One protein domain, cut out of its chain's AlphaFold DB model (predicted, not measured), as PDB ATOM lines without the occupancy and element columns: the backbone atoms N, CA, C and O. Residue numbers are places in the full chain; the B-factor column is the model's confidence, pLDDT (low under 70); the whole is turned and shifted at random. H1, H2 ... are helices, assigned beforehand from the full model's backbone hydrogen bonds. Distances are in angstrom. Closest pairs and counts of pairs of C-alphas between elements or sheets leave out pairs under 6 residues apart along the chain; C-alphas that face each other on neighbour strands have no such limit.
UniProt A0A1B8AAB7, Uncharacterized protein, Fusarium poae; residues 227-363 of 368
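This is residues 227 to 363 of the 368 residues of an uncharacterized protein of Fusarium poae (UniProt A0A1B8AAB7). Crossed helices form a flat, three-cornered model, with H3 in the middle, H6 crossing it, and the long H7 crossing H4 near its start and running out to one corner. H4 leads to H5 at a second corner, and H1 lies at the third, beyond H2; a long link from H5 runs back beside H6, and the tail after H7 folds back toward the middle. Residues 287 to 292 and 342 to 350 stick out. The printed part has 137 residues with seven named helices, H1 to H7 in chain order, and no named strand; the class is all helix. It is only just compact, close to loose, with a radius of gyration of the C-alphas of 17.1 A, and spans 52 by 47 by 22 A.

H7, residues 323 to 343, touches H4, residues 271 to 287, with residues 325 to 329 alone; the closest C-alphas, of Leu 329 and Leu 277, are 6.0 A apart. Their lines stand at a steep tilt of 58 degrees, opposite ways. H3, residues 255 to 268, and H4 touch only at the corner, where the closest C-alphas, of Ile 267 and Leu 273, are 5.2 A apart. H3 touches H6, residues 311 to 321, about perpendicular at 80 degrees; their closest C-alphas, of Leu 260 and Ile 316, are 7.7 A apart. H3 also touches H2, residues 245 to 252, with residues 258 to 262 alone, at a steep tilt of 51 degrees; Gly 258 and Trp 251 have the closest C-alphas, 4.5 A apart. H1, residues 230 to 237, is close to H2 but not clearly touching, with the closest C-alphas, of Ile 237 and Glu 247, 6.9 A apart. H5, residues 291 to 294, touches H4 only at the corner; their closest C-alphas, of Asn 294 and Phe 285, are 4.6 A apart. H1 and H7, for instance, are apart. In H2, H3, H4, H6 and H7 every O i to N i+4 pair is within hydrogen-bond range, in H1 3 of 4, and H5 is too short for such a pair.

H7 is 30.5 A long, from C-alpha 323 at (-42.506, -30.114, -4.850) to C-alpha 343 at (-30.151, -49.946, -24.517). H4 measures 24.2 A, H3 20.1 A and H6 15.4 A. H1 begins at C-alpha 230, (-21.430, -20.756, 7.420).

The C-alphas farthest apart, of Pro 291 and Pro 348, are 52.7 A from each other. The printed part has no cut, and the link H5 to H6, with 16 residues, is long. The mean pLDDT of the printed part is 82.9, with residues 229 to 244, 306 to 307 and 343 to 353 under 70.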
ATOM      1  N   GLY A 227     -25.262 -24.556  10.059       82.44
ATOM      2  CA  GLY A 227     -24.498 -24.789  11.280       82.44
ATOM      3  C   GLY A 227     -23.341 -23.801  11.463       82.44
ATOM      4  O   GLY A 227     -23.309 -22.715  10.884       82.44
ATOM      5  N   HIS A 228     -22.370 -24.187  12.293       73.75
ATOM      6  CA  HIS A 228     -21.214 -23.352  12.621       73.75
ATOM      7  C   HIS A 228     -20.363 -23.011  11.376       73.75
ATOM      8  O   HIS A 228     -20.149 -23.860  10.508       73.75
ATOM      9  N   ASP A 229     -19.840 -21.780  11.337       68.38
ATOM     10  CA  ASP A 229     -18.918 -21.263  10.309       68.38
ATOM     11  C   ASP A 229     -19.478 -21.260   8.867       68.38
ATOM     12  O   ASP A 229     -18.802 -21.623   7.900       68.38
ATOM     13  N   ALA A 230     -20.744 -20.852   8.714       69.69
ATOM     14  CA  ALA A 230     -21.430 -20.756   7.420       69.69
ATOM     15  C   ALA A 230     -20.691 -19.861   6.400       69.69
ATOM     16  O   ALA A 230     -20.572 -20.229   5.235       69.69
ATOM     17  N   ASP A 231     -20.104 -18.744   6.839       66.00
ATOM     18  CA  ASP A 231     -19.370 -17.833   5.946       66.00
ATOM     19  C   ASP A 231     -18.044 -18.429   5.442       66.00
ATOM     20  O   ASP A 231     -17.598 -18.122   4.336       66.00
ATOM     21  N   ALA A 232     -17.356 -19.262   6.236       63.62
ATOM     22  CA  ALA A 232     -16.182 -19.983   5.736       63.62
ATOM     23  C   ALA A 232     -16.564 -21.112   4.788       63.62
ATOM     24  O   ALA A 232     -15.781 -21.442   3.899       63.62
ATOM     25  N   PHE A 233     -17.741 -21.702   4.979       69.38
ATOM     26  CA  PHE A 233     -18.293 -22.669   4.048       69.38
ATOM     27  C   PHE A 233     -18.585 -22.022   2.687       69.38
ATOM     28  O   PHE A 233     -18.062 -22.506   1.690       69.38
ATOM     29  N   GLU A 234     -19.301 -20.897   2.641       67.69
ATOM     30  CA  GLU A 234     -19.607 -20.196   1.382       67.69
ATOM     31  C   GLU A 234     -18.332 -19.733   0.655       67.69
ATOM     32  O   GLU A 234     -18.160 -19.995  -0.533       67.69
ATOM     33  N   ARG A 235     -17.351 -19.167   1.379       65.81
ATOM     34  CA  ARG A 235     -16.051 -18.766   0.798       65.81
ATOM     35  C   ARG A 235     -15.257 -19.912   0.168       65.81
ATOM     36  O   ARG A 235     -14.394 -19.654  -0.664       65.81
ATOM     37  N   ARG A 236     -15.486 -21.161   0.583       61.88
ATOM     38  CA  ARG A 236     -14.826 -22.338  -0.011       61.88
ATOM     39  C   ARG A 236     -15.482 -22.783  -1.317       61.88
ATOM     40  O   ARG A 236     -14.869 -23.569  -2.027       61.88
ATOM     41  N   ILE A 237     -16.702 -22.325  -1.598       63.56
ATOM     42  CA  ILE A 237     -17.557 -22.835  -2.680       63.56
ATOM     43  C   ILE A 237     -17.949 -21.723  -3.667       63.56
ATOM     44  O   ILE A 237     -18.614 -21.980  -4.666       63.56
ATOM     45  N   SER A 238     -17.520 -20.479  -3.429       53.41
ATOM     46  CA  SER A 238     -17.699 -19.363  -4.356       53.41
ATOM     47  C   SER A 238     -16.829 -19.556  -5.610       53.41
ATOM     48  O   SER A 238     -15.761 -18.957  -5.747       53.41
ATOM     49  N   GLY A 239     -17.281 -20.422  -6.515       51.00
ATOM     50  CA  GLY A 239     -16.702 -20.701  -7.823       51.00
ATOM     51  C   GLY A 239     -17.814 -21.064  -8.808       51.00
ATOM     52  O   GLY A 239     -18.645 -21.924  -8.540       51.00
ATOM     53  N   ALA A 240     -17.868 -20.380  -9.953       44.94
ATOM     54  CA  ALA A 240     -18.887 -20.587 -10.990       44.94
ATOM     55  C   ALA A 240     -18.641 -21.837 -11.868       44.94
ATOM     56  O   ALA A 240     -19.384 -22.082 -12.818       44.94
ATOM     57  N   GLU A 241     -17.613 -22.626 -11.555       48.97
ATOM     58  CA  GLU A 241     -17.268 -23.873 -12.239       48.97
ATOM     59  C   GLU A 241     -18.335 -24.968 -11.978       48.97
ATOM     60  O   GLU A 241     -19.170 -24.847 -11.066       48.97
ATOM     61  N   PRO A 242     -18.415 -26.029 -12.806       52.97
ATOM     62  CA  PRO A 242     -19.192 -27.223 -12.477       52.97
ATOM     63  C   PRO A 242     -18.816 -27.700 -11.075       52.97
ATOM     64  O   PRO A 242     -17.641 -27.958 -10.828       52.97
ATOM     65  N   LEU A 243     -19.810 -27.803 -10.179       58.72
ATOM     66  CA  LEU A 243     -19.569 -28.309  -8.833       58.72
ATOM     67  C   LEU A 243     -18.954 -29.702  -8.983       58.72
ATOM     68  O   LEU A 243     -19.594 -30.641  -9.460       58.72
ATOM     69  N   THR A 244     -17.686 -29.816  -8.628       68.56
ATOM     70  CA  THR A 244     -16.977 -31.080  -8.531       68.56
ATOM     71  C   THR A 244     -17.748 -32.005  -7.586       68.56
ATOM     72  O   THR A 244     -18.489 -31.564  -6.703       68.56
ATOM     73  N   GLU A 245     -17.568 -33.319  -7.717       71.62
ATOM     74  CA  GLU A 245     -18.177 -34.289  -6.792       71.62
ATOM     75  C   GLU A 245     -17.868 -33.959  -5.313       71.62
ATOM     76  O   GLU A 245     -18.697 -34.165  -4.422       71.62
ATOM     77  N   ALA A 246     -16.705 -33.346  -5.066       76.31
ATOM     78  CA  ALA A 246     -16.300 -32.824  -3.769       76.31
ATOM     79  C   ALA A 246     -17.199 -31.677  -3.267       76.31
ATOM     80  O   ALA A 246     -17.606 -31.690  -2.103       76.31
ATOM     81  N   GLU A 247     -17.556 -30.715  -4.116       77.81
ATOM     82  CA  GLU A 247     -18.439 -29.602  -3.742       77.81
ATOM     83  C   GLU A 247     -19.868 -30.073  -3.471       77.81
ATOM     84  O   GLU A 247     -20.485 -29.667  -2.483       77.81
ATOM     85  N   HIS A 248     -20.370 -31.017  -4.269       81.69
ATOM     86  CA  HIS A 248     -21.657 -31.651  -4.004       81.69
ATOM     87  C   HIS A 248     -21.701 -32.337  -2.634       81.69
ATOM     88  O   HIS A 248     -22.697 -32.224  -1.912       81.69
ATOM     89  N   LEU A 249     -20.627 -33.032  -2.249       84.19
ATOM     90  CA  LEU A 249     -20.518 -33.663  -0.935       84.19
ATOM     91  C   LEU A 249     -20.468 -32.626   0.196       84.19
ATOM     92  O   LEU A 249     -21.072 -32.834   1.252       84.19
ATOM     93  N   ILE A 250     -19.772 -31.509  -0.021       83.69
ATOM     94  CA  ILE A 250     -19.690 -30.395   0.927       83.69
ATOM     95  C   ILE A 250     -21.084 -29.799   1.174       83.69
ATOM     96  O   ILE A 250     -21.491 -29.689   2.332       83.69
ATOM     97  N   TRP A 251     -21.851 -29.516   0.118       86.81
ATOM     98  CA  TRP A 251     -23.234 -29.047   0.242       86.81
ATOM     99  C   TRP A 251     -24.138 -30.073   0.916       86.81
ATOM    100  O   TRP A 251     -24.876 -29.738   1.836       86.81
ATOM    101  N   ARG A 252     -24.037 -31.354   0.556       87.50
ATOM    102  CA  ARG A 252     -24.855 -32.419   1.160       87.50
ATOM    103  C   ARG A 252     -24.687 -32.506   2.681       87.50
ATOM    104  O   ARG A 252     -25.656 -32.756   3.393       87.50
ATOM    105  N   LYS A 253     -23.475 -32.257   3.193       87.19
ATOM    106  CA  LYS A 253     -23.187 -32.226   4.641       87.19
ATOM    107  C   LYS A 253     -23.894 -31.087   5.382       87.19
ATOM    108  O   LYS A 253     -23.952 -31.123   6.607       87.19
ATOM    109  N   LYS A 254     -24.453 -30.105   4.672       86.75
ATOM    110  CA  LYS A 254     -25.273 -29.027   5.240       86.75
ATOM    111  C   LYS A 254     -26.758 -29.381   5.370       86.75
ATOM    112  O   LYS A 254     -27.586 -28.499   5.563       86.75
ATOM    113  N   GLY A 255     -27.104 -30.665   5.283       88.94
ATOM    114  CA  GLY A 255     -28.458 -31.143   5.549       88.94
ATOM    115  C   GLY A 255     -29.453 -30.788   4.434       88.94
ATOM    116  O   GLY A 255     -29.052 -30.697   3.267       88.94
ATOM    117  N   PRO A 256     -30.746 -30.602   4.765       91.31
ATOM    118  CA  PRO A 256     -31.807 -30.365   3.783       91.31
ATOM    119  C   PRO A 256     -31.518 -29.193   2.840       91.31
ATOM    120  O   PRO A 256     -31.634 -29.329   1.622       91.31
ATOM    121  N   ALA A 257     -31.062 -28.059   3.381       89.81
ATOM    122  CA  ALA A 257     -30.786 -26.862   2.591       89.81
ATOM    123  C   ALA A 257     -29.701 -27.108   1.530       89.81
ATOM    124  O   ALA A 257     -29.843 -26.686   0.384       89.81
ATOM    125  N   GLY A 258     -28.644 -27.846   1.879       89.69
ATOM    126  CA  GLY A 258     -27.569 -28.147   0.940       89.69
ATOM    127  C   GLY A 258     -27.895 -29.255  -0.067       89.69
ATOM    128  O   GLY A 258     -27.470 -29.182  -1.220       89.69
ATOM    129  N   LYS A 259     -28.718 -30.245   0.305       91.25
ATOM    130  CA  LYS A 259     -29.302 -31.183  -0.672       91.25
ATOM    131  C   LYS A 259     -30.173 -30.443  -1.689       91.25
ATOM    132  O   LYS A 259     -30.064 -30.694  -2.888       91.25
ATOM    133  N   LEU A 260     -30.997 -29.506  -1.212       93.25
ATOM    134  CA  LEU A 260     -31.843 -28.693  -2.078       93.25
ATOM    135  C   LEU A 260     -31.012 -27.822  -3.026       93.25
ATOM    136  O   LEU A 260     -31.309 -27.803  -4.218       93.25
ATOM    137  N   HIS A 261     -29.961 -27.165  -2.526       91.12
ATOM    138  CA  HIS A 261     -29.019 -26.405  -3.353       91.12
ATOM    139  C   HIS A 261     -28.489 -27.256  -4.514       91.12
ATOM    140  O   HIS A 261     -28.646 -26.896  -5.679       91.12
ATOM    141  N   ASN A 262     -27.948 -28.440  -4.213       90.75
ATOM    142  CA  ASN A 262     -27.421 -29.349  -5.230       90.75
ATOM    143  C   ASN A 262     -28.467 -29.732  -6.293       90.75
ATOM    144  O   ASN A 262     -28.158 -29.761  -7.485       90.75
ATOM    145  N   LEU A 263     -29.703 -30.021  -5.872       92.94
ATOM    146  CA  LEU A 263     -30.806 -30.348  -6.778       92.94
ATOM    147  C   LEU A 263     -31.159 -29.169  -7.692       92.94
ATOM    148  O   LEU A 263     -31.297 -29.337  -8.903       92.94
ATOM    149  N   VAL A 264     -31.286 -27.976  -7.113       93.50
ATOM    150  CA  VAL A 264     -31.616 -26.747  -7.841       93.50
ATOM    151  C   VAL A 264     -30.523 -26.399  -8.843       93.50
ATOM    152  O   VAL A 264     -30.845 -26.112  -9.994       93.50
ATOM    153  N   VAL A 265     -29.248 -26.497  -8.457       90.44
ATOM    154  CA  VAL A 265     -28.108 -26.299  -9.361       90.44
ATOM    155  C   VAL A 265     -28.160 -27.278 -10.531       90.44
ATOM    156  O   VAL A 265     -28.003 -26.861 -11.678       90.44
ATOM    157  N   ALA A 266     -28.410 -28.563 -10.265       90.94
ATOM    158  CA  ALA A 266     -28.469 -29.584 -11.307       90.94
ATOM    159  C   ALA A 266     -29.594 -29.315 -12.321       90.94
ATOM    160  O   ALA A 266     -29.363 -29.409 -13.526       90.94
ATOM    161  N   ILE A 267     -30.787 -28.937 -11.848       93.31
ATOM    162  CA  ILE A 267     -31.915 -28.581 -12.721       93.31
ATOM    163  C   ILE A 267     -31.590 -27.311 -13.514       93.31
ATOM    164  O   ILE A 267     -31.690 -27.315 -14.737       93.31
ATOM    165  N   HIS A 268     -31.157 -26.247 -12.833       92.00
ATOM    166  CA  HIS A 268     -30.895 -24.938 -13.436       92.00
ATOM    167  C   HIS A 268     -29.801 -24.981 -14.512       92.00
ATOM    168  O   HIS A 268     -29.848 -24.219 -15.472       92.00
ATOM    169  N   ARG A 269     -28.792 -25.848 -14.359       89.06
ATOM    170  CA  ARG A 269     -27.682 -25.990 -15.319       89.06
ATOM    171  C   ARG A 269     -27.962 -26.995 -16.443       89.06
ATOM    172  O   ARG A 269     -27.095 -27.201 -17.286       89.06
ATOM    173  N   SER A 270     -29.130 -27.639 -16.462       90.81
ATOM    174  CA  SER A 270     -29.493 -28.634 -17.471       90.81
ATOM    175  C   SER A 270     -30.747 -28.212 -18.226       90.81
ATOM    176  O   SER A 270     -31.855 -28.260 -17.685       90.81
ATOM    177  N   ASP A 271     -30.589 -27.879 -19.509       93.88
ATOM    178  CA  ASP A 271     -31.718 -27.579 -20.400       93.88
ATOM    179  C   ASP A 271     -32.702 -28.749 -20.477       93.88
ATOM    180  O   ASP A 271     -33.915 -28.544 -20.509       93.88
ATOM    181  N   LEU A 272     -32.185 -29.983 -20.429       93.44
ATOM    182  CA  LEU A 272     -32.997 -31.196 -20.387       93.44
ATOM    183  C   LEU A 272     -33.889 -31.218 -19.139       93.44
ATOM    184  O   LEU A 272     -35.106 -31.334 -19.265       93.44
ATOM    185  N   LEU A 273     -33.310 -31.084 -17.941       95.12
ATOM    186  CA  LEU A 273     -34.078 -31.135 -16.690       95.12
ATOM    187  C   LEU A 273     -35.022 -29.937 -16.554       95.12
ATOM    188  O   LEU A 273     -36.165 -30.100 -16.129       95.12
ATOM    189  N   THR A 274     -34.584 -28.745 -16.963       96.12
ATOM    190  CA  THR A 274     -35.432 -27.546 -16.995       96.12
ATOM    191  C   THR A 274     -36.620 -27.741 -17.942       96.12
ATOM    192  O   THR A 274     -37.763 -27.472 -17.569       96.12
ATOM    193  N   GLY A 275     -36.386 -28.281 -19.142       96.88
ATOM    194  CA  GLY A 275     -37.438 -28.617 -20.099       96.88
ATOM    195  C   GLY A 275     -38.419 -29.657 -19.553       96.88
ATOM    196  O   GLY A 275     -39.630 -29.444 -19.605       96.88
ATOM    197  N   MET A 276     -37.915 -30.739 -18.950       96.25
ATOM    198  CA  MET A 276     -38.746 -31.764 -18.306       96.25
ATOM    199  C   MET A 276     -39.628 -31.169 -17.203       96.25
ATOM    200  O   MET A 276     -40.826 -31.445 -17.160       96.25
ATOM    201  N   LEU A 277     -39.068 -30.310 -16.343       97.62
ATOM    202  CA  LEU A 277     -39.805 -29.671 -15.251       97.62
ATOM    203  C   LEU A 277     -40.946 -28.791 -15.772       97.62
ATOM    204  O   LEU A 277     -42.046 -28.795 -15.213       97.62
ATOM    205  N   ARG A 278     -40.693 -28.030 -16.843       97.38
ATOM    206  CA  ARG A 278     -41.706 -27.185 -17.484       97.38
ATOM    207  C   ARG A 278     -42.810 -28.021 -18.128       97.38
ATOM    208  O   ARG A 278     -43.982 -27.698 -17.950       97.38
ATOM    209  N   ASN A 279     -42.451 -29.107 -18.811       96.62
ATOM    210  CA  ASN A 279     -43.412 -29.995 -19.468       96.62
ATOM    211  C   ASN A 279     -44.339 -30.677 -18.456       96.62
ATOM    212  O   ASN A 279     -45.554 -30.643 -18.623       96.62
ATOM    213  N   ILE A 280     -43.785 -31.207 -17.360       96.50
ATOM    214  CA  ILE A 280     -44.562 -31.840 -16.282       96.50
ATOM    215  C   ILE A 280     -45.594 -30.862 -15.692       96.50
ATOM    216  O   ILE A 280     -46.745 -31.235 -15.457       96.50
ATOM    217  N   GLN A 281     -45.202 -29.603 -15.475       96.62
ATOM    218  CA  GLN A 281     -46.120 -28.553 -15.024       96.62
ATOM    219  C   GLN A 281     -47.195 -28.249 -16.070       96.62
ATOM    220  O   GLN A 281     -48.379 -28.221 -15.741       96.62
ATOM    221  N   GLN A 282     -46.797 -28.052 -17.329       95.06
ATOM    222  CA  GLN A 282     -47.719 -27.700 -18.408       95.06
ATOM    223  C   GLN A 282     -48.775 -28.786 -18.631       95.06
ATOM    224  O   GLN A 282     -49.955 -28.478 -18.785       95.06
ATOM    225  N   GLU A 283     -48.381 -30.059 -18.592       93.62
ATOM    226  CA  GLU A 283     -49.318 -31.178 -18.674       93.62
ATOM    227  C   GLU A 283     -50.336 -31.164 -17.532       93.62
ATOM    228  O   GLU A 283     -51.517 -31.434 -17.759       93.62
ATOM    229  N   ALA A 284     -49.902 -30.844 -16.311       92.25
ATOM    230  CA  ALA A 284     -50.795 -30.741 -15.163       92.25
ATOM    231  C   ALA A 284     -51.758 -29.549 -15.286       92.25
ATOM    232  O   ALA A 284     -52.945 -29.694 -14.998       92.25
ATOM    233  N   PHE A 285     -51.279 -28.393 -15.755       93.75
ATOM    234  CA  PHE A 285     -52.113 -27.208 -15.972       93.75
ATOM    235  C   PHE A 285     -53.158 -27.443 -17.064       93.75
ATOM    236  O   PHE A 285     -54.332 -27.146 -16.853       93.75
ATOM    237  N   ASN A 286     -52.770 -28.064 -18.181       91.50
ATOM    238  CA  ASN A 286     -53.676 -28.369 -19.290       91.50
ATOM    239  C   ASN A 286     -54.787 -29.352 -18.888       91.50
ATOM    240  O   ASN A 286     -55.896 -29.276 -19.410       91.50
ATOM    241  N   LYS A 287     -54.494 -30.275 -17.963       90.44
ATOM    242  CA  LYS A 287     -55.462 -31.247 -17.427       90.44
ATOM    243  C   LYS A 287     -56.352 -30.663 -16.322       90.44
ATOM    244  O   LYS A 287     -57.321 -31.306 -15.931       90.44
ATOM    245  N   SER A 288     -56.031 -29.477 -15.802       88.50
ATOM    246  CA  SER A 288     -56.797 -28.839 -14.734       88.50
ATOM    247  C   SER A 288     -58.099 -28.242 -15.265       88.50
ATOM    248  O   SER A 288     -58.095 -27.476 -16.229       88.50
ATOM    249  N   SER A 289     -59.205 -28.532 -14.579       88.06
ATOM    250  CA  SER A 289     -60.511 -27.917 -14.842       88.06
ATOM    251  C   SER A 289     -60.633 -26.489 -14.291       88.06
ATOM    252  O   SER A 289     -61.575 -25.791 -14.652       88.06
ATOM    253  N   ASP A 290     -59.707 -26.040 -13.432       90.44
ATOM    254  CA  ASP A 290     -59.655 -24.652 -12.944       90.44
ATOM    255  C   ASP A 290     -59.052 -23.726 -14.022       90.44
ATOM    256  O   ASP A 290     -57.852 -23.846 -14.315       90.44
ATOM    257  N   PRO A 291     -59.822 -22.759 -14.569       85.56
ATOM    258  CA  PRO A 291     -59.346 -21.829 -15.592       85.56
ATOM    259  C   PRO A 291     -58.135 -20.998 -15.153       85.56
ATOM    260  O   PRO A 291     -57.286 -20.655 -15.978       85.56
ATOM    261  N   LYS A 292     -58.018 -20.680 -13.855       86.31
ATOM    262  CA  LYS A 292     -56.885 -19.904 -13.330       86.31
ATOM    263  C   LYS A 292     -55.599 -20.714 -13.322       86.31
ATOM    264  O   LYS A 292     -54.541 -20.129 -13.527       86.31
ATOM    265  N   LEU A 293     -55.675 -22.019 -13.058       82.12
ATOM    266  CA  LEU A 293     -54.521 -22.918 -13.116       82.12
ATOM    267  C   LEU A 293     -54.148 -23.255 -14.558       82.12
ATOM    268  O   LEU A 293     -52.965 -23.265 -14.879       82.12
ATOM    269  N   ASN A 294     -55.141 -23.450 -15.427       84.06
ATOM    270  CA  ASN A 294     -54.941 -23.736 -16.847       84.06
ATOM    271  C   ASN A 294     -54.195 -22.597 -17.575       84.06
ATOM    272  O   ASN A 294     -53.314 -22.847 -18.391       84.06
ATOM    273  N   ALA A 295     -54.461 -21.341 -17.200       87.00
ATOM    274  CA  ALA A 295     -53.788 -20.168 -17.763       87.00
ATOM    275  C   ALA A 295     -52.380 -19.883 -17.187       87.00
ATOM    276  O   ALA A 295     -51.739 -18.905 -17.591       87.00
ATOM    277  N   ARG A 296     -51.882 -20.670 -16.218       90.38
ATOM    278  CA  ARG A 296     -50.555 -20.433 -15.623       90.38
ATOM    279  C   ARG A 296     -49.435 -20.842 -16.570       90.38
ATOM    280  O   ARG A 296     -49.529 -21.819 -17.302       90.38
ATOM    281  N   LYS A 297     -48.324 -20.112 -16.480       93.25
ATOM    282  CA  LYS A 297     -47.061 -20.500 -17.112       93.25
ATOM    283  C   LYS A 297     -46.235 -21.363 -16.151       93.25
ATOM    284  O   LYS A 297     -46.246 -21.070 -14.951       93.25
ATOM    285  N   PRO A 298     -45.510 -22.379 -16.652       95.19
ATOM    286  CA  PRO A 298     -44.563 -23.141 -15.849       95.19
ATOM    287  C   PRO A 298     -43.528 -22.238 -15.180       95.19
ATOM    288  O   PRO A 298     -43.109 -21.224 -15.741       95.19
ATOM    289  N   LEU A 299     -43.117 -22.618 -13.976       96.44
ATOM    290  CA  LEU A 299     -42.107 -21.916 -13.198       96.44
ATOM    291  C   LEU A 299     -40.797 -22.705 -13.196       96.44
ATOM    292  O   LEU A 299     -40.802 -23.931 -13.080       96.44
ATOM    293  N   ASP A 300     -39.678 -21.989 -13.245       96.88
ATOM    294  CA  ASP A 300     -38.350 -22.576 -13.058       96.88
ATOM    295  C   ASP A 300     -37.962 -22.642 -11.577       96.88
ATOM    296  O   ASP A 300     -38.575 -22.000 -10.718       96.88
ATOM    297  N   VAL A 301     -36.912 -23.390 -11.261       95.69
ATOM    298  CA  VAL A 301     -36.265 -23.305  -9.946       95.69
ATOM    299  C   VAL A 301     -35.598 -21.934  -9.757       95.69
ATOM    300  O   VAL A 301     -35.245 -21.264 -10.726       95.69
ATOM    301  N   ILE A 302     -35.433 -21.494  -8.508       93.44
ATOM    302  CA  ILE A 302     -34.679 -20.275  -8.178       93.44
ATOM    303  C   ILE A 302     -33.358 -20.706  -7.562       93.44
ATOM    304  O   ILE A 302     -33.371 -21.321  -6.500       93.44
ATOM    305  N   LEU A 303     -32.252 -20.363  -8.220       88.94
ATOM    306  CA  LEU A 303     -30.909 -20.574  -7.697       88.94
ATOM    307  C   LEU A 303     -30.613 -19.565  -6.577       88.94
ATOM    308  O   LEU A 303     -30.902 -18.370  -6.714       88.94
ATOM    309  N   ASP A 304     -30.066 -20.051  -5.467       84.94
ATOM    310  CA  ASP A 304     -29.566 -19.212  -4.386       84.94
ATOM    311  C   ASP A 304     -28.238 -18.533  -4.763       84.94
ATOM    312  O   ASP A 304     -27.576 -18.866  -5.742       84.94
ATOM    313  N   ASN A 305     -27.895 -17.475  -4.034       78.19
ATOM    314  CA  ASN A 305     -26.751 -16.623  -4.336       78.19
ATOM    315  C   ASN A 305     -26.303 -15.894  -3.069       78.19
ATOM    316  O   ASN A 305     -27.092 -15.173  -2.449       78.19
ATOM    317  N   ASP A 306     -25.019 -16.013  -2.751       66.75
ATOM    318  CA  ASP A 306     -24.415 -15.495  -1.522       66.75
ATOM    319  C   ASP A 306     -24.510 -13.970  -1.400       66.75
ATOM    320  O   ASP A 306     -24.604 -13.426  -0.300       66.75
ATOM    321  N   THR A 307     -24.559 -13.262  -2.534       63.06
ATOM    322  CA  THR A 307     -24.635 -11.791  -2.561       63.06
ATOM    323  C   THR A 307     -26.035 -11.240  -2.261       63.06
ATOM    324  O   THR A 307     -26.204 -10.030  -2.131       63.06
ATOM    325  N   ARG A 308     -27.062 -12.095  -2.127       71.25
ATOM    326  CA  ARG A 308     -28.440 -11.695  -1.791       71.25
ATOM    327  C   ARG A 308     -28.917 -12.446  -0.550       71.25
ATOM    328  O   ARG A 308     -29.232 -13.626  -0.641       71.25
ATOM    329  N   TRP A 309     -29.074 -11.748   0.575       76.81
ATOM    330  CA  TRP A 309     -29.400 -12.342   1.888       76.81
ATOM    331  C   TRP A 309     -30.655 -13.231   1.929       76.81
ATOM    332  O   TRP A 309     -30.754 -14.124   2.759       76.81
ATOM    333  N   LEU A 310     -31.633 -13.004   1.045       84.06
ATOM    334  CA  LEU A 310     -32.886 -13.776   1.004       84.06
ATOM    335  C   LEU A 310     -32.901 -14.881  -0.065       84.06
ATOM    336  O   LEU A 310     -33.945 -15.489  -0.306       84.06
ATOM    337  N   SER A 311     -31.778 -15.140  -0.735       86.88
ATOM    338  CA  SER A 311     -31.730 -16.049  -1.883       86.88
ATOM    339  C   SER A 311     -32.076 -17.495  -1.508       86.88
ATOM    340  O   SER A 311     -32.895 -18.108  -2.197       86.88
ATOM    341  N   GLN A 312     -31.581 -18.005  -0.372       88.25
ATOM    342  CA  GLN A 312     -31.926 -19.346   0.114       88.25
ATOM    343  C   GLN A 312     -33.418 -19.465   0.453       88.25
ATOM    344  O   GLN A 312     -34.050 -20.468   0.125       88.25
ATOM    345  N   LEU A 313     -34.021 -18.429   1.047       90.50
ATOM    346  CA  LEU A 313     -35.458 -18.415   1.339       90.50
ATOM    347  C   LEU A 313     -36.290 -18.512   0.052       90.50
ATOM    348  O   LEU A 313     -37.286 -19.238   0.009       90.50
ATOM    349  N   TYR A 314     -35.894 -17.790  -0.999       92.94
ATOM    350  CA  TYR A 314     -36.583 -17.837  -2.289       92.94
ATOM    351  C   TYR A 314     -36.413 -19.179  -2.998       92.94
ATOM    352  O   TYR A 314     -37.396 -19.686  -3.543       92.94
ATOM    353  N   MET A 315     -35.222 -19.782  -2.931       94.56
ATOM    354  CA  MET A 315     -34.981 -21.144  -3.408       94.56
ATOM    355  C   MET A 315     -35.905 -22.144  -2.703       94.56
ATOM    356  O   MET A 315     -36.640 -22.873  -3.369       94.56
ATOM    357  N   ILE A 316     -35.941 -22.127  -1.366       93.81
ATOM    358  CA  ILE A 316     -36.772 -23.032  -0.555       93.81
ATOM    359  C   ILE A 316     -38.256 -22.848  -0.881       93.81
ATOM    360  O   ILE A 316     -38.949 -23.816  -1.186       93.81
ATOM    361  N   ARG A 317     -38.759 -21.606  -0.885       95.75
ATOM    362  CA  ARG A 317     -40.165 -21.325  -1.219       95.75
ATOM    363  C   ARG A 317     -40.526 -21.789  -2.628       95.75
ATOM    364  O   ARG A 317     -41.609 -22.339  -2.823       95.75
ATOM    365  N   ARG A 318     -39.638 -21.583  -3.610       96.56
ATOM    366  CA  ARG A 318     -39.863 -22.046  -4.985       96.56
ATOM    367  C   ARG A 318     -39.868 -23.568  -5.065       96.56
ATOM    368  O   ARG A 318     -40.738 -24.116  -5.732       96.56
ATOM    369  N   ALA A 319     -38.944 -24.238  -4.386       95.38
ATOM    370  CA  ALA A 319     -38.875 -25.692  -4.365       95.38
ATOM    371  C   ALA A 319     -40.117 -26.318  -3.719       95.38
ATOM    372  O   ALA A 319     -40.668 -27.264  -4.269       95.38
ATOM    373  N   LEU A 320     -40.610 -25.744  -2.616       95.12
ATOM    374  CA  LEU A 320     -41.850 -26.185  -1.972       95.12
ATOM    375  C   LEU A 320     -43.068 -26.003  -2.887       95.12
ATOM    376  O   LEU A 320     -43.900 -26.900  -2.977       95.12
ATOM    377  N   LEU A 321     -43.152 -24.882  -3.612       95.38
ATOM    378  CA  LEU A 321     -44.207 -24.660  -4.606       95.38
ATOM    379  C   LEU A 321     -44.145 -25.675  -5.761       95.38
ATOM    380  O   LEU A 321     -45.174 -26.030  -6.328       95.38
ATOM    381  N   LEU A 322     -42.940 -26.120  -6.116       96.12
ATOM    382  CA  LEU A 322     -42.689 -27.057  -7.208       96.12
ATOM    383  C   LEU A 322     -42.583 -28.519  -6.756       96.12
ATOM    384  O   LEU A 322     -42.275 -29.368  -7.592       96.12
ATOM    385  N   ARG A 323     -42.830 -28.823  -5.475       94.69
ATOM    386  CA  ARG A 323     -42.506 -30.114  -4.850       94.69
ATOM    387  C   ARG A 323     -43.002 -31.307  -5.667       94.69
ATOM    388  O   ARG A 323     -42.189 -32.118  -6.105       94.69
ATOM    389  N   ASP A 324     -44.302 -31.360  -5.944       94.25
ATOM    390  CA  ASP A 324     -44.924 -32.484  -6.655       94.25
ATOM    391  C   ASP A 324     -44.354 -32.668  -8.070       94.25
ATOM    392  O   ASP A 324     -44.229 -33.786  -8.573       94.25
ATOM    393  N   TYR A 325     -43.993 -31.567  -8.732       96.38
ATOM    394  CA  TYR A 325     -43.420 -31.592 -10.077       96.38
ATOM    395  C   TYR A 325     -41.949 -32.012 -10.064       96.38
ATOM    396  O   TYR A 325     -41.518 -32.741 -10.955       96.38
ATOM    397  N   ILE A 326     -41.191 -31.598  -9.046       95.62
ATOM    398  CA  ILE A 326     -39.801 -32.007  -8.832       95.62
ATOM    399  C   ILE A 326     -39.728 -33.507  -8.526       95.62
ATOM    400  O   ILE A 326     -38.906 -34.208  -9.112       95.62
ATOM    401  N   GLU A 327     -40.608 -34.026  -7.667       94.19
ATOM    402  CA  GLU A 327     -40.670 -35.459  -7.353       94.19
ATOM    403  C   GLU A 327     -40.968 -36.294  -8.615       94.19
ATOM    404  O   GLU A 327     -40.283 -37.286  -8.887       94.19
ATOM    405  N   ARG A 328     -41.915 -35.844  -9.454       95.38
ATOM    406  CA  ARG A 328     -42.193 -36.462 -10.765       95.38
ATOM    407  C   ARG A 328     -41.002 -36.372 -11.713       95.38
ATOM    408  O   ARG A 328     -40.672 -37.366 -12.352       95.38
ATOM    409  N   LEU A 329     -40.330 -35.224 -11.786       95.94
ATOM    410  CA  LEU A 329     -39.133 -35.053 -12.609       95.94
ATOM    411  C   LEU A 329     -38.049 -36.062 -12.231       95.94
ATOM    412  O   LEU A 329     -37.492 -36.712 -13.111       95.94
ATOM    413  N   ILE A 330     -37.774 -36.225 -10.935       93.56
ATOM    414  CA  ILE A 330     -36.752 -37.159 -10.444       93.56
ATOM    415  C   ILE A 330     -37.122 -38.601 -10.813       93.56
ATOM    416  O   ILE A 330     -36.254 -39.368 -11.237       93.56
ATOM    417  N   ALA A 331     -38.402 -38.968 -10.686       92.94
ATOM    418  CA  ALA A 331     -38.895 -40.288 -11.068       92.94
ATOM    419  C   ALA A 331     -38.759 -40.544 -12.580       92.94
ATOM    420  O   ALA A 331     -38.216 -41.575 -12.975       92.94
ATOM    421  N   HIS A 332     -39.187 -39.595 -13.419       92.38
ATOM    422  CA  HIS A 332     -39.074 -39.692 -14.877       92.38
ATOM    423  C   HIS A 332     -37.609 -39.778 -15.315       92.38
ATOM    424  O   HIS A 332     -37.236 -40.682 -16.058       92.38
ATOM    425  N   HIS A 333     -36.747 -38.910 -14.779       92.19
ATOM    426  CA  HIS A 333     -35.325 -38.902 -15.113       92.19
ATOM    427  C   HIS A 333     -34.615 -40.207 -14.716       92.19
ATOM    428  O   HIS A 333     -33.749 -40.693 -15.449       92.19
ATOM    429  N   ARG A 334     -35.007 -40.819 -13.586       90.62
ATOM    430  CA  ARG A 334     -34.514 -42.146 -13.187       90.62
ATOM    431  C   ARG A 334     -34.897 -43.207 -14.224       90.62
ATOM    432  O   ARG A 334     -34.024 -43.956 -14.657       90.62
ATOM    433  N   ILE A 335     -36.164 -43.246 -14.637       89.25
ATOM    434  CA  ILE A 335     -36.664 -44.210 -15.630       89.25
ATOM    435  C   ILE A 335     -35.936 -44.034 -16.969       89.25
ATOM    436  O   ILE A 335     -35.428 -45.017 -17.514       89.25
ATOM    437  N   ASP A 336     -35.821 -42.800 -17.464       87.44
ATOM    438  CA  ASP A 336     -35.147 -42.494 -18.730       87.44
ATOM    439  C   ASP A 336     -33.677 -42.937 -18.701       87.44
ATOM    440  O   ASP A 336     -33.185 -43.575 -19.636       87.44
ATOM    441  N   SER A 337     -32.976 -42.667 -17.595       84.75
ATOM    442  CA  SER A 337     -31.584 -43.088 -17.416       84.75
ATOM    443  C   SER A 337     -31.438 -44.613 -17.396       84.75
ATOM    444  O   SER A 337     -30.557 -45.170 -18.056       84.75
ATOM    445  N   GLU A 338     -32.323 -45.325 -16.695       85.56
ATOM    446  CA  GLU A 338     -32.319 -46.789 -16.659       85.56
ATOM    447  C   GLU A 338     -32.605 -47.412 -18.032       85.56
ATOM    448  O   GLU A 338     -31.968 -48.404 -18.400       85.56
ATOM    449  N   GLN A 339     -33.531 -46.839 -18.805       83.12
ATOM    450  CA  GLN A 339     -33.845 -47.288 -20.163       83.12
ATOM    451  C   GLN A 339     -32.670 -47.065 -21.121       83.12
ATOM    452  O   GLN A 339     -32.271 -47.995 -21.829       83.12
ATOM    453  N   GLN A 340     -32.047 -45.884 -21.087       78.38
ATOM    454  CA  GLN A 340     -30.843 -45.594 -21.870       78.38
ATOM    455  C   GLN A 340     -29.683 -46.527 -21.502       78.38
ATOM    456  O   GLN A 340     -28.969 -47.021 -22.376       78.38
ATOM    457  N   ASN A 341     -29.515 -46.825 -20.211       72.50
ATOM    458  CA  ASN A 341     -28.499 -47.763 -19.746       72.50
ATOM    459  C   ASN A 341     -28.779 -49.190 -20.229       72.50
ATOM    460  O   ASN A 341     -27.840 -49.879 -20.618       72.50
ATOM    461  N   LYS A 342     -30.045 -49.636 -20.255       70.31
ATOM    462  CA  LYS A 342     -30.442 -50.945 -20.807       70.31
ATOM    463  C   LYS A 342     -30.173 -51.043 -22.311       70.31
ATOM    464  O   LYS A 342     -29.651 -52.065 -22.741       70.31
ATOM    465  N   ALA A 343     -30.440 -49.988 -23.081       64.12
ATOM    466  CA  ALA A 343     -30.151 -49.946 -24.517       64.12
ATOM    467  C   ALA A 343     -28.642 -50.045 -24.834       64.12
ATOM    468  O   ALA A 343     -28.258 -50.578 -25.870       64.12
ATOM    469  N   LYS A 344     -27.773 -49.596 -23.917       61.50
ATOM    470  CA  LYS A 344     -26.305 -49.681 -24.038       61.50
ATOM    471  C   LYS A 344     -25.698 -51.022 -23.580       61.50
ATOM    472  O   LYS A 344     -24.492 -51.209 -23.722       61.50
ATOM    473  N   ARG A 345     -26.486 -51.977 -23.054       54.62
ATOM    474  CA  ARG A 345     -26.025 -53.280 -22.498       54.62
ATOM    475  C   ARG A 345     -25.520 -54.309 -23.529       54.62
ATOM    476  O   ARG A 345     -25.455 -55.494 -23.217       54.62
ATOM    477  N   GLY A 346     -25.099 -53.884 -24.719       56.62
ATOM    478  CA  GLY A 346     -24.405 -54.744 -25.686       56.62
ATOM    479  C   GLY A 346     -22.934 -55.059 -25.343       56.62
ATOM    480  O   GLY A 346     -22.274 -55.721 -26.133       56.62
ATOM    481  N   GLY A 347     -22.399 -54.596 -24.202       52.28
ATOM    482  CA  GLY A 347     -20.993 -54.775 -23.789       52.28
ATOM    483  C   GLY A 347     -20.804 -54.910 -22.264       52.28
ATOM    484  O   GLY A 347     -21.766 -54.727 -21.513       52.28
ATOM    485  N   PRO A 348     -19.595 -55.276 -21.777       44.34
ATOM    486  CA  PRO A 348     -19.398 -55.897 -20.466       44.34
ATOM    487  C   PRO A 348     -19.708 -54.977 -19.273       44.34
ATOM    488  O   PRO A 348     -19.474 -53.770 -19.283       44.34
ATOM    489  N   LYS A 349     -20.238 -55.616 -18.223       53.72
ATOM    490  CA  LYS A 349     -20.815 -55.063 -16.988       53.72
ATOM    491  C   LYS A 349     -19.894 -54.071 -16.252       53.72
ATOM    492  O   LYS A 349     -19.078 -54.474 -15.429       53.72
ATOM    493  N   LYS A 350     -20.138 -52.771 -16.418       47.53
ATOM    494  CA  LYS A 350     -19.966 -51.783 -15.338       47.53
ATOM    495  C   LYS A 350     -21.351 -51.288 -14.933       47.53
ATOM    496  O   LYS A 350     -22.140 -50.891 -15.784       47.53
ATOM    497  N   SER A 351     -21.664 -51.357 -13.641       49.97
ATOM    498  CA  SER A 351     -22.839 -50.695 -13.071       49.97
ATOM    499  C   SER A 351     -22.707 -49.194 -13.335       49.97
ATOM    500  O   SER A 351     -21.907 -48.534 -12.679       49.97
ATOM    501  N   LEU A 352     -23.429 -48.660 -14.323       58.94
ATOM    502  CA  LEU A 352     -23.515 -47.215 -14.531       58.94
ATOM    503  C   LEU A 352     -24.226 -46.608 -13.321       58.94
ATOM    504  O   LEU A 352     -25.342 -47.011 -12.991       58.94
ATOM    505  N   ALA A 353     -23.543 -45.694 -12.636       68.25
ATOM    506  CA  ALA A 353     -24.084 -45.003 -11.477       68.25
ATOM    507  C   ALA A 353     -25.369 -44.256 -11.862       68.25
ATOM    508  O   ALA A 353     -25.456 -43.671 -12.943       68.25
ATOM    509  N   LEU A 354     -26.365 -44.283 -10.971       78.38
ATOM    510  CA  LEU A 354     -27.567 -43.464 -11.119       78.38
ATOM    511  C   LEU A 354     -27.169 -41.987 -11.270       78.38
ATOM    512  O   LEU A 354     -26.211 -41.563 -10.606       78.38
ATOM    513  N   PRO A 355     -27.912 -41.196 -12.074       83.19
ATOM    514  CA  PRO A 355     -27.718 -39.755 -12.125       83.19
ATOM    515  C   PRO A 355     -27.702 -39.172 -10.715       83.19
ATOM    516  O   PRO A 355     -28.464 -39.612  -9.854       83.19
ATOM    517  N   PHE A 356     -26.850 -38.177 -10.483       82.81
ATOM    518  CA  PHE A 356     -26.580 -37.636  -9.151       82.81
ATOM    519  C   PHE A 356     -27.862 -37.297  -8.361       82.81
ATOM    520  O   PHE A 356     -28.033 -37.756  -7.233       82.81
ATOM    521  N   ILE A 357     -28.819 -36.590  -8.974       87.25
ATOM    522  CA  ILE A 357     -30.100 -36.209  -8.342       87.25
ATOM    523  C   ILE A 357     -31.041 -37.398  -8.055       87.25
ATOM    524  O   ILE A 357     -31.996 -37.286  -7.286       87.25
ATOM    525  N   CYS A 358     -30.787 -38.553  -8.674       88.62
ATOM    526  CA  CYS A 358     -31.555 -39.782  -8.498       88.62
ATOM    527  C   CYS A 358     -30.962 -40.703  -7.421       88.62
ATOM    528  O   CYS A 358     -31.575 -41.729  -7.120       88.62
ATOM    529  N   GLN A 359     -29.792 -40.387  -6.861       88.06
ATOM    530  CA  GLN A 359     -29.174 -41.175  -5.792       88.06
ATOM    531  C   GLN A 359     -29.902 -40.914  -4.457       88.06
ATOM    532  O   GLN A 359     -30.117 -39.746  -4.124       88.06
ATOM    533  N   PRO A 360     -30.296 -41.950  -3.689       86.56
ATOM    534  CA  PRO A 360     -31.080 -41.793  -2.455       86.56
ATOM    535  C   PRO A 360     -30.488 -40.805  -1.442       86.56
ATOM    536  O   PRO A 360     -31.207 -40.027  -0.822       86.56
ATOM    537  N   GLU A 361     -29.168 -40.785  -1.302       86.19
ATOM    538  CA  GLU A 361     -28.427 -39.918  -0.389       86.19
ATOM    539  C   GLU A 361     -28.458 -38.428  -0.777       86.19
ATOM    540  O   GLU A 361     -28.211 -37.568   0.073       86.19
ATOM    541  N   ASN A 362     -28.792 -38.115  -2.034       86.50
ATOM    542  CA  ASN A 362     -28.968 -36.750  -2.538       86.50
ATOM    543  C   ASN A 362     -30.427 -36.281  -2.491       86.50
ATOM    544  O   ASN A 362     -30.696 -35.112  -2.760       86.50
ATOM    545  N   GLN A 363     -31.367 -37.166  -2.150       87.81
ATOM    546  CA  GLN A 363     -32.787 -36.841  -2.115       87.81
ATOM    547  C   GLN A 363     -33.205 -36.271  -0.756       87.81
ATOM    548  O   GLN A 363     -32.675 -36.626   0.307       87.81
TER     549      GLN A 363